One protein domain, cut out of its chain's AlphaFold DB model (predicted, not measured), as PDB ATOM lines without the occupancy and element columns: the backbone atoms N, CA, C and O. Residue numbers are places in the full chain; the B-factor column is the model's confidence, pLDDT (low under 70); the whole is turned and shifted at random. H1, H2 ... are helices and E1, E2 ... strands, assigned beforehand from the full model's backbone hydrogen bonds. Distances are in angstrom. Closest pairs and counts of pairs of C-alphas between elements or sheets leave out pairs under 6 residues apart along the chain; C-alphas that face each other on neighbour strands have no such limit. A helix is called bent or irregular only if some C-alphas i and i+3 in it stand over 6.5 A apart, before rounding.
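What this domain is: This is residues 1127 to 1182 of the 1195 residues of the protein "DHC_N2 domain-containing protein" of Tetradesmus obliquus (UniProt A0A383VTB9). The printed part is an open, hooked chain with no core: a small hairpin of two short strands, E1 and E2, at one end, a long helix H1 stretching away from it, and a second helix H2 folding back from the far end of H1 to make a wide V. H1 and the hairpin together make most of the length, and the space between the two helices is empty. The printed part has 56 residues, with two named strands and two named helices in the order E1, E2, H1, H2; the two strands form one antiparallel sheet, and the class is mostly helix. The whole is extended, with a radius of gyration of the C-alphas of 18.1 A and spans of 54 by 25 by 10 A.

Where its parts are: E1 is residues 1130 to 1132, 7.0 A from first to last C-alpha, and begins with C-alpha 1130 at (23.613, 41.732, 7.107). E2 is residues 1140 to 1142, also 7.0 A long. H1 is residues 1146 to 1164, 26.7 A long, with C-alpha 1146 at (23.655, 32.769, 16.877). H2 is residues 1168 to 1182, 20.9 A long, and ends with C-alpha 1182 at (10.008, 21.011, -5.714). H2 is neither bent nor irregular, but only just: C-alphas 1175 and 1178 are 6.4 A apart.

How they stand to each other: E1 and E2 are a hairpin, antiparallel with 140 degrees between their directions. The C-alphas of Arg 1132 and Tyr 1140 face each other at 4.3 A. N 1131 and O 1141 are within hydrogen-bond range at 2.8 A, and N 1141 and O 1131 also at 2.8 A. A tight link of 3 residues joins E2 to H1, while E1 and H1 are apart. H1 and H2 are close but not clearly touching, with 2 pairs of C-alphas within 8 A; the closest C-alphas are those of Gln 1163 and Leu 1169, 7.1 A apart. They run opposite ways at a steep tilt of 51 degrees. H2 is apart from both E1 and E2. In H1 every O i to N i+4 pair is within hydrogen-bond range; in H2, 7 of 11 are.

The domain as a whole: The two C-alphas farthest apart are those of Asp 1135 and Leu 1167, at 54.6 A. Residues 1149 to 1162 of H1 stand free, and so do residues 1164 to 1171, of which 1168 to 1171 belong to H2, and residues 1173 to 1182 of H2. The printed part has no cut and no long link. The mean pLDDT of the printed part is 71.0, with residues 1133 to 1139 and 1166 to 1182 under 70; the mean for H2 is 51.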
ATOM      1  N   GLU A1127      14.647  36.961   9.619       81.56
ATOM      2  CA  GLU A1127      15.511  37.740   8.731       81.56
ATOM      3  C   GLU A1127      16.997  37.531   9.062       81.56
ATOM      4  O   GLU A1127      17.411  37.518  10.223       81.56
ATOM      5  N   PHE A1128      17.841  37.417   8.034       83.62
ATOM      6  CA  PHE A1128      19.290  37.352   8.225       83.62
ATOM      7  C   PHE A1128      19.877  38.749   8.444       83.62
ATOM      8  O   PHE A1128      19.782  39.613   7.572       83.62
ATOM      9  N   SER A1129      20.567  38.960   9.570       79.56
ATOM     10  CA  SER A1129      21.295  40.212   9.798       79.56
ATOM     11  C   SER A1129      22.477  40.340   8.822       79.56
ATOM     12  O   SER A1129      23.265  39.407   8.646       79.56
ATOM     13  N   VAL A1130      22.613  41.497   8.165       80.62
ATOM     14  CA  VAL A1130      23.613  41.732   7.107       80.62
ATOM     15  C   VAL A1130      24.436  42.985   7.422       80.62
ATOM     16  O   VAL A1130      23.907  44.086   7.570       80.62
ATOM     17  N   ARG A1131      25.763  42.832   7.525       75.25
ATOM     18  CA  ARG A1131      26.722  43.878   7.930       75.25
ATOM     19  C   ARG A1131      27.735  44.158   6.812       75.25
ATOM     20  O   ARG A1131      28.132  43.258   6.080       75.25
ATOM     21  N   ARG A1132      28.184  45.409   6.657       73.00
ATOM     22  CA  ARG A1132      29.172  45.779   5.616       73.00
ATOM     23  C   ARG A1132      30.574  45.262   5.950       73.00
ATOM     24  O   ARG A1132      31.051  45.416   7.074       73.00
ATOM     25  N   PHE A1133      31.260  44.687   4.963       58.09
ATOM     26  CA  PHE A1133      32.594  44.112   5.144       58.09
ATOM     27  C   PHE A1133      33.699  45.172   5.001       58.09
ATOM     28  O   PHE A1133      34.374  45.271   3.972       58.09
ATOM     29  N   LYS A1134      33.908  45.941   6.079       64.75
ATOM     30  CA  LYS A1134      34.847  47.083   6.145       64.75
ATOM     31  C   LYS A1134      34.468  48.183   5.135       64.75
ATOM     32  O   LYS A1134      33.359  48.195   4.610       64.75
ATOM     33  N   ASP A1135      35.373  49.124   4.867       55.81
ATOM     34  CA  ASP A1135      35.104  50.350   4.089       55.81
ATOM     35  C   ASP A1135      34.884  50.139   2.570       55.81
ATOM     36  O   ASP A1135      34.905  51.090   1.784       55.81
ATOM     37  N   LEU A1136      34.672  48.895   2.126       55.16
ATOM     38  CA  LEU A1136      34.303  48.564   0.752       55.16
ATOM     39  C   LEU A1136      32.785  48.733   0.589       55.16
ATOM     40  O   LEU A1136      32.009  47.882   1.014       55.16
ATOM     41  N   LYS A1137      32.371  49.837  -0.046       57.84
ATOM     42  CA  LYS A1137      30.969  50.304  -0.128       57.84
ATOM     43  C   LYS A1137      29.924  49.290  -0.622       57.84
ATOM     44  O   LYS A1137      28.741  49.503  -0.373       57.84
ATOM     45  N   GLU A1138      30.341  48.235  -1.315       57.66
ATOM     46  CA  GLU A1138      29.474  47.321  -2.074       57.66
ATOM     47  C   GLU A1138      29.639  45.841  -1.667       57.66
ATOM     48  O   GLU A1138      29.138  44.958  -2.355       57.66
ATOM     49  N   VAL A1139      30.316  45.543  -0.546       65.44
ATOM     50  CA  VAL A1139      30.431  44.166  -0.023       65.44
ATOM     51  C   VAL A1139      29.768  44.055   1.346       65.44
ATOM     52  O   VAL A1139      30.145  44.736   2.301       65.44
ATOM     53  N   TYR A1140      28.811  43.138   1.447       78.38
ATOM     54  CA  TYR A1140      28.130  42.780   2.684       78.38
ATOM     55  C   TYR A1140      28.448  41.327   3.065       78.38
ATOM     56  O   TYR A1140      28.707  40.492   2.200       78.38
ATOM     57  N   ILE A1141      28.427  41.039   4.363       81.81
ATOM     58  CA  ILE A1141      28.507  39.700   4.955       81.81
ATOM     59  C   ILE A1141      27.320  39.494   5.899       81.81
ATOM     60  O   ILE A1141      26.721  40.462   6.368       81.81
ATOM     61  N   LEU A1142      27.008  38.239   6.212       82.19
ATOM     62  CA  LEU A1142      26.125  37.912   7.332       82.19
ATOM     63  C   LEU A1142      26.738  38.433   8.648       82.19
ATOM     64  O   LEU A1142      27.964  38.490   8.787       82.19
ATOM     65  N   GLY A1143      25.886  38.883   9.572       80.50
ATOM     66  CA  GLY A1143      26.271  39.383  10.894       80.50
ATOM     67  C   GLY A1143      26.491  38.264  11.913       80.50
ATOM     68  O   GLY A1143      26.988  37.193  11.568       80.50
ATOM     69  N   GLU A1144      26.117  38.505  13.174       81.38
ATOM     70  CA  GLU A1144      25.894  37.390  14.101       81.38
ATOM     71  C   GLU A1144      24.698  36.554  13.604       81.38
ATOM     72  O   GLU A1144      23.726  37.094  13.063       81.38
ATOM     73  N   VAL A1145      24.807  35.231  13.756       86.44
ATOM     74  CA  VAL A1145      23.816  34.229  13.307       86.44
ATOM     75  C   VAL A1145      23.385  33.334  14.483       86.44
ATOM     76  O   VAL A1145      22.627  32.390  14.300       86.44
ATOM     77  N   ASP A1146      23.851  33.625  15.701       86.75
ATOM     78  CA  ASP A1146      23.655  32.769  16.877       86.75
ATOM     79  C   ASP A1146      22.168  32.635  17.252       86.75
ATOM     80  O   ASP A1146      21.710  31.526  17.517       86.75
ATOM     81  N   ASP A1147      21.384  33.714  17.138       84.44
ATOM     82  CA  ASP A1147      19.926  33.689  17.339       84.44
ATOM     83  C   ASP A1147      19.219  32.781  16.312       84.44
ATOM     84  O   ASP A1147      18.338  31.992  16.653       84.44
ATOM     85  N   VAL A1148      19.646  32.836  15.044       87.56
ATOM     86  CA  VAL A1148      19.108  31.995  13.956       87.56
ATOM     87  C   VAL A1148      19.514  30.530  14.144       87.56
ATOM     88  O   VAL A1148      18.726  29.627  13.869       87.56
ATOM     89  N   MET A1149      20.720  30.279  14.662       87.38
ATOM     90  CA  MET A1149      21.173  28.943  15.047       87.38
ATOM     91  C   MET A1149      20.401  28.403  16.257       87.38
ATOM     92  O   MET A1149      20.069  27.220  16.268       87.38
ATOM     93  N   GLN A1150      20.046  29.242  17.235       89.56
ATOM     94  CA  GLN A1150      19.180  28.832  18.342       89.56
ATOM     95  C   GLN A1150      17.774  28.476  17.838       89.56
ATOM     96  O   GLN A1150      17.296  27.377  18.115       89.56
ATOM     97  N   VAL A1151      17.152  29.339  17.022       89.00
ATOM     98  CA  VAL A1151      15.855  29.044  16.380       89.00
ATOM     99  C   VAL A1151      15.931  27.762  15.542       89.00
ATOM    100  O   VAL A1151      14.953  27.013  15.489       89.00
ATOM    101  N   LEU A1152      17.084  27.453  14.939       90.38
ATOM    102  CA  LEU A1152      17.317  26.197  14.226       90.38
ATOM    103  C   LEU A1152      17.376  24.970  15.143       90.38
ATOM    104  O   LEU A1152      16.742  23.969  14.811       90.38
ATOM    105  N   GLU A1153      18.090  25.008  16.269       91.75
ATOM    106  CA  GLU A1153      18.101  23.875  17.211       91.75
ATOM    107  C   GLU A1153      16.740  23.690  17.903       91.75
ATOM    108  O   GLU A1153      16.243  22.564  17.954       91.75
ATOM    109  N   ASP A1154      16.067  24.770  18.313       90.00
ATOM    110  CA  ASP A1154      14.700  24.716  18.856       90.00
ATOM    111  C   ASP A1154      13.716  24.131  17.820       90.00
ATOM    112  O   ASP A1154      12.919  23.233  18.121       90.00
ATOM    113  N   SER A1155      13.821  24.559  16.555       89.12
ATOM    114  CA  SER A1155      13.035  23.992  15.450       89.12
ATOM    115  C   SER A1155      13.344  22.513  15.227       89.12
ATOM    116  O   SER A1155      12.419  21.719  15.083       89.12
ATOM    117  N   LYS A1156      14.616  22.095  15.244       86.38
ATOM    118  CA  LYS A1156      14.993  20.675  15.127       86.38
ATOM    119  C   LYS A1156      14.415  19.835  16.264       86.38
ATOM    120  O   LYS A1156      13.959  18.728  15.995       86.38
ATOM    121  N   ILE A1157      14.398  20.343  17.498       88.44
ATOM    122  CA  ILE A1157      13.813  19.643  18.652       88.44
ATOM    123  C   ILE A1157      12.301  19.465  18.456       88.44
ATOM    124  O   ILE A1157      11.802  18.348  18.584       88.44
ATOM    125  N   THR A1158      11.575  20.520  18.067       83.12
ATOM    126  CA  THR A1158      10.131  20.403  17.772       83.12
ATOM    127  C   THR A1158       9.844  19.479  16.582       83.12
ATOM    128  O   THR A1158       8.956  18.637  16.669       83.12
ATOM    129  N   MET A1159      10.640  19.540  15.509       82.69
ATOM    130  CA  MET A1159      10.509  18.641  14.357       82.69
ATOM    131  C   MET A1159      10.834  17.183  14.709       82.69
ATOM    132  O   MET A1159      10.153  16.285  14.222       82.69
ATOM    133  N   ALA A1160      11.812  16.927  15.583       81.88
ATOM    134  CA  ALA A1160      12.113  15.586  16.083       81.88
ATOM    135  C   ALA A1160      10.989  15.043  16.985       81.88
ATOM    136  O   ALA A1160      10.643  13.869  16.886       81.88
ATOM    137  N   MET A1161      10.370  15.894  17.810       81.44
ATOM    138  CA  MET A1161       9.177  15.548  18.593       81.44
ATOM    139  C   MET A1161       7.977  15.218  17.688       81.44
ATOM    140  O   MET A1161       7.293  14.224  17.916       81.44
ATOM    141  N   ILE A1162       7.761  16.003  16.627       79.62
ATOM    142  CA  ILE A1162       6.733  15.762  15.603       79.62
ATOM    143  C   ILE A1162       6.999  14.440  14.856       79.62
ATOM    144  O   ILE A1162       6.082  13.641  14.687       79.62
ATOM    145  N   GLN A1163       8.250  14.164  14.471       73.00
ATOM    146  CA  GLN A1163       8.660  12.919  13.799       73.00
ATOM    147  C   GLN A1163       8.615  11.677  14.702       73.00
ATOM    148  O   GLN A1163       8.476  10.566  14.194       73.00
ATOM    149  N   ALA A1164       8.726  11.840  16.023       75.88
ATOM    150  CA  ALA A1164       8.575  10.749  16.984       75.88
ATOM    151  C   ALA A1164       7.107  10.316  17.176       75.88
ATOM    152  O   ALA A1164       6.861   9.238  17.720       75.88
ATOM    153  N   SER A1165       6.133  11.122  16.731       77.44
ATOM    154  CA  SER A1165       4.715  10.752  16.747       77.44
ATOM    155  C   SER A1165       4.380   9.821  15.571       77.44
ATOM    156  O   SER A1165       4.514  10.234  14.414       77.44
ATOM    157  N   PRO A1166       3.897   8.586  15.812       65.62
ATOM    158  CA  PRO A1166       3.614   7.633  14.735       65.62
ATOM    159  C   PRO A1166       2.451   8.072  13.833       65.62
ATOM    160  O   PRO A1166       2.437   7.718  12.656       65.62
ATOM    161  N   LEU A1167       1.512   8.875  14.357       62.22
ATOM    162  CA  LEU A1167       0.350   9.389  13.621       62.22
ATOM    163  C   LEU A1167       0.778  10.202  12.387       62.22
ATOM    164  O   LEU A1167       0.230  10.055  11.296       62.22
ATOM    165  N   LEU A1168       1.830  11.013  12.531       59.84
ATOM    166  CA  LEU A1168       2.252  11.960  11.500       59.84
ATOM    167  C   LEU A1168       3.094  11.322  10.382       59.84
ATOM    168  O   LEU A1168       3.380  11.981   9.385       59.84
ATOM    169  N   LEU A1169       3.461  10.040  10.492       57.72
ATOM    170  CA  LEU A1169       4.281   9.353   9.488       57.72
ATOM    171  C   LEU A1169       3.531   9.180   8.152       57.72
ATOM    172  O   LEU A1169       4.134   9.335   7.092       57.72
ATOM    173  N   LEU A1170       2.210   8.963   8.193       55.03
ATOM    174  CA  LEU A1170       1.336   8.973   7.007       55.03
ATOM    175  C   LEU A1170       1.196  10.375   6.391       55.03
ATOM    176  O   LEU A1170       1.143  10.520   5.171       55.03
ATOM    177  N   LEU A1171       1.167  11.405   7.238       54.34
ATOM    178  CA  LEU A1171       0.980  12.804   6.850       54.34
ATOM    179  C   LEU A1171       2.253  13.387   6.206       54.34
ATOM    180  O   LEU A1171       2.189  14.071   5.185       54.34
ATOM    181  N   LEU A1172       3.427  13.027   6.731       54.44
ATOM    182  CA  LEU A1172       4.724  13.315   6.112       54.44
ATOM    183  C   LEU A1172       4.856  12.661   4.728       54.44
ATOM    184  O   LEU A1172       5.438  13.264   3.829       54.44
ATOM    185  N   LEU A1173       4.301  11.459   4.534       54.16
ATOM    186  CA  LEU A1173       4.436  10.700   3.286       54.16
ATOM    187  C   LEU A1173       3.667  11.326   2.106       54.16
ATOM    188  O   LEU A1173       4.084  11.165   0.959       54.16
ATOM    189  N   SER A1174       2.591  12.073   2.378       48.72
ATOM    190  CA  SER A1174       1.819  12.806   1.363       48.72
ATOM    191  C   SER A1174       2.315  14.241   1.139       48.72
ATOM    192  O   SER A1174       2.366  14.685  -0.007       48.72
ATOM    193  N   LEU A1175       2.736  14.954   2.191       50.91
ATOM    194  CA  LEU A1175       3.177  16.356   2.095       50.91
ATOM    195  C   LEU A1175       4.651  16.539   1.696       50.91
ATOM    196  O   LEU A1175       4.965  17.485   0.970       50.91
ATOM    197  N   LEU A1176       5.566  15.649   2.103       52.19
ATOM    198  CA  LEU A1176       6.981  15.787   1.723       52.19
ATOM    199  C   LEU A1176       7.269  15.361   0.284       52.19
ATOM    200  O   LEU A1176       8.241  15.852  -0.279       52.19
ATOM    201  N   LEU A1177       6.457  14.500  -0.338       49.22
ATOM    202  CA  LEU A1177       6.700  14.061  -1.718       49.22
ATOM    203  C   LEU A1177       6.729  15.233  -2.729       49.22
ATOM    204  O   LEU A1177       7.740  15.373  -3.424       49.22
ATOM    205  N   PRO A1178       5.709  16.118  -2.798       49.62
ATOM    206  CA  PRO A1178       5.753  17.281  -3.684       49.62
ATOM    207  C   PRO A1178       6.753  18.345  -3.209       49.62
ATOM    208  O   PRO A1178       7.439  18.937  -4.041       49.62
ATOM    209  N   ALA A1179       6.895  18.572  -1.897       44.22
ATOM    210  CA  ALA A1179       7.803  19.592  -1.366       44.22
ATOM    211  C   ALA A1179       9.285  19.246  -1.601       44.22
ATOM    212  O   ALA A1179      10.063  20.100  -2.025       44.22
ATOM    213  N   ALA A1180       9.680  17.985  -1.399       44.22
ATOM    214  CA  ALA A1180      11.029  17.507  -1.693       44.22
ATOM    215  C   ALA A1180      11.294  17.444  -3.204       44.22
ATOM    216  O   ALA A1180      12.399  17.768  -3.631       44.22
ATOM    217  N   ALA A1181      10.292  17.099  -4.024       47.91
ATOM    218  CA  ALA A1181      10.408  17.178  -5.481       47.91
ATOM    219  C   ALA A1181      10.603  18.627  -5.964       47.91
ATOM    220  O   ALA A1181      11.482  18.877  -6.785       47.91
ATOM    221  N   ALA A1182       9.855  19.589  -5.411       49.03
ATOM    222  CA  ALA A1182      10.008  21.011  -5.714       49.03
ATOM    223  C   ALA A1182      11.367  21.563  -5.245       49.03
ATOM    224  O   ALA A1182      12.040  22.252  -6.007       49.03
TER     225      ALA A1182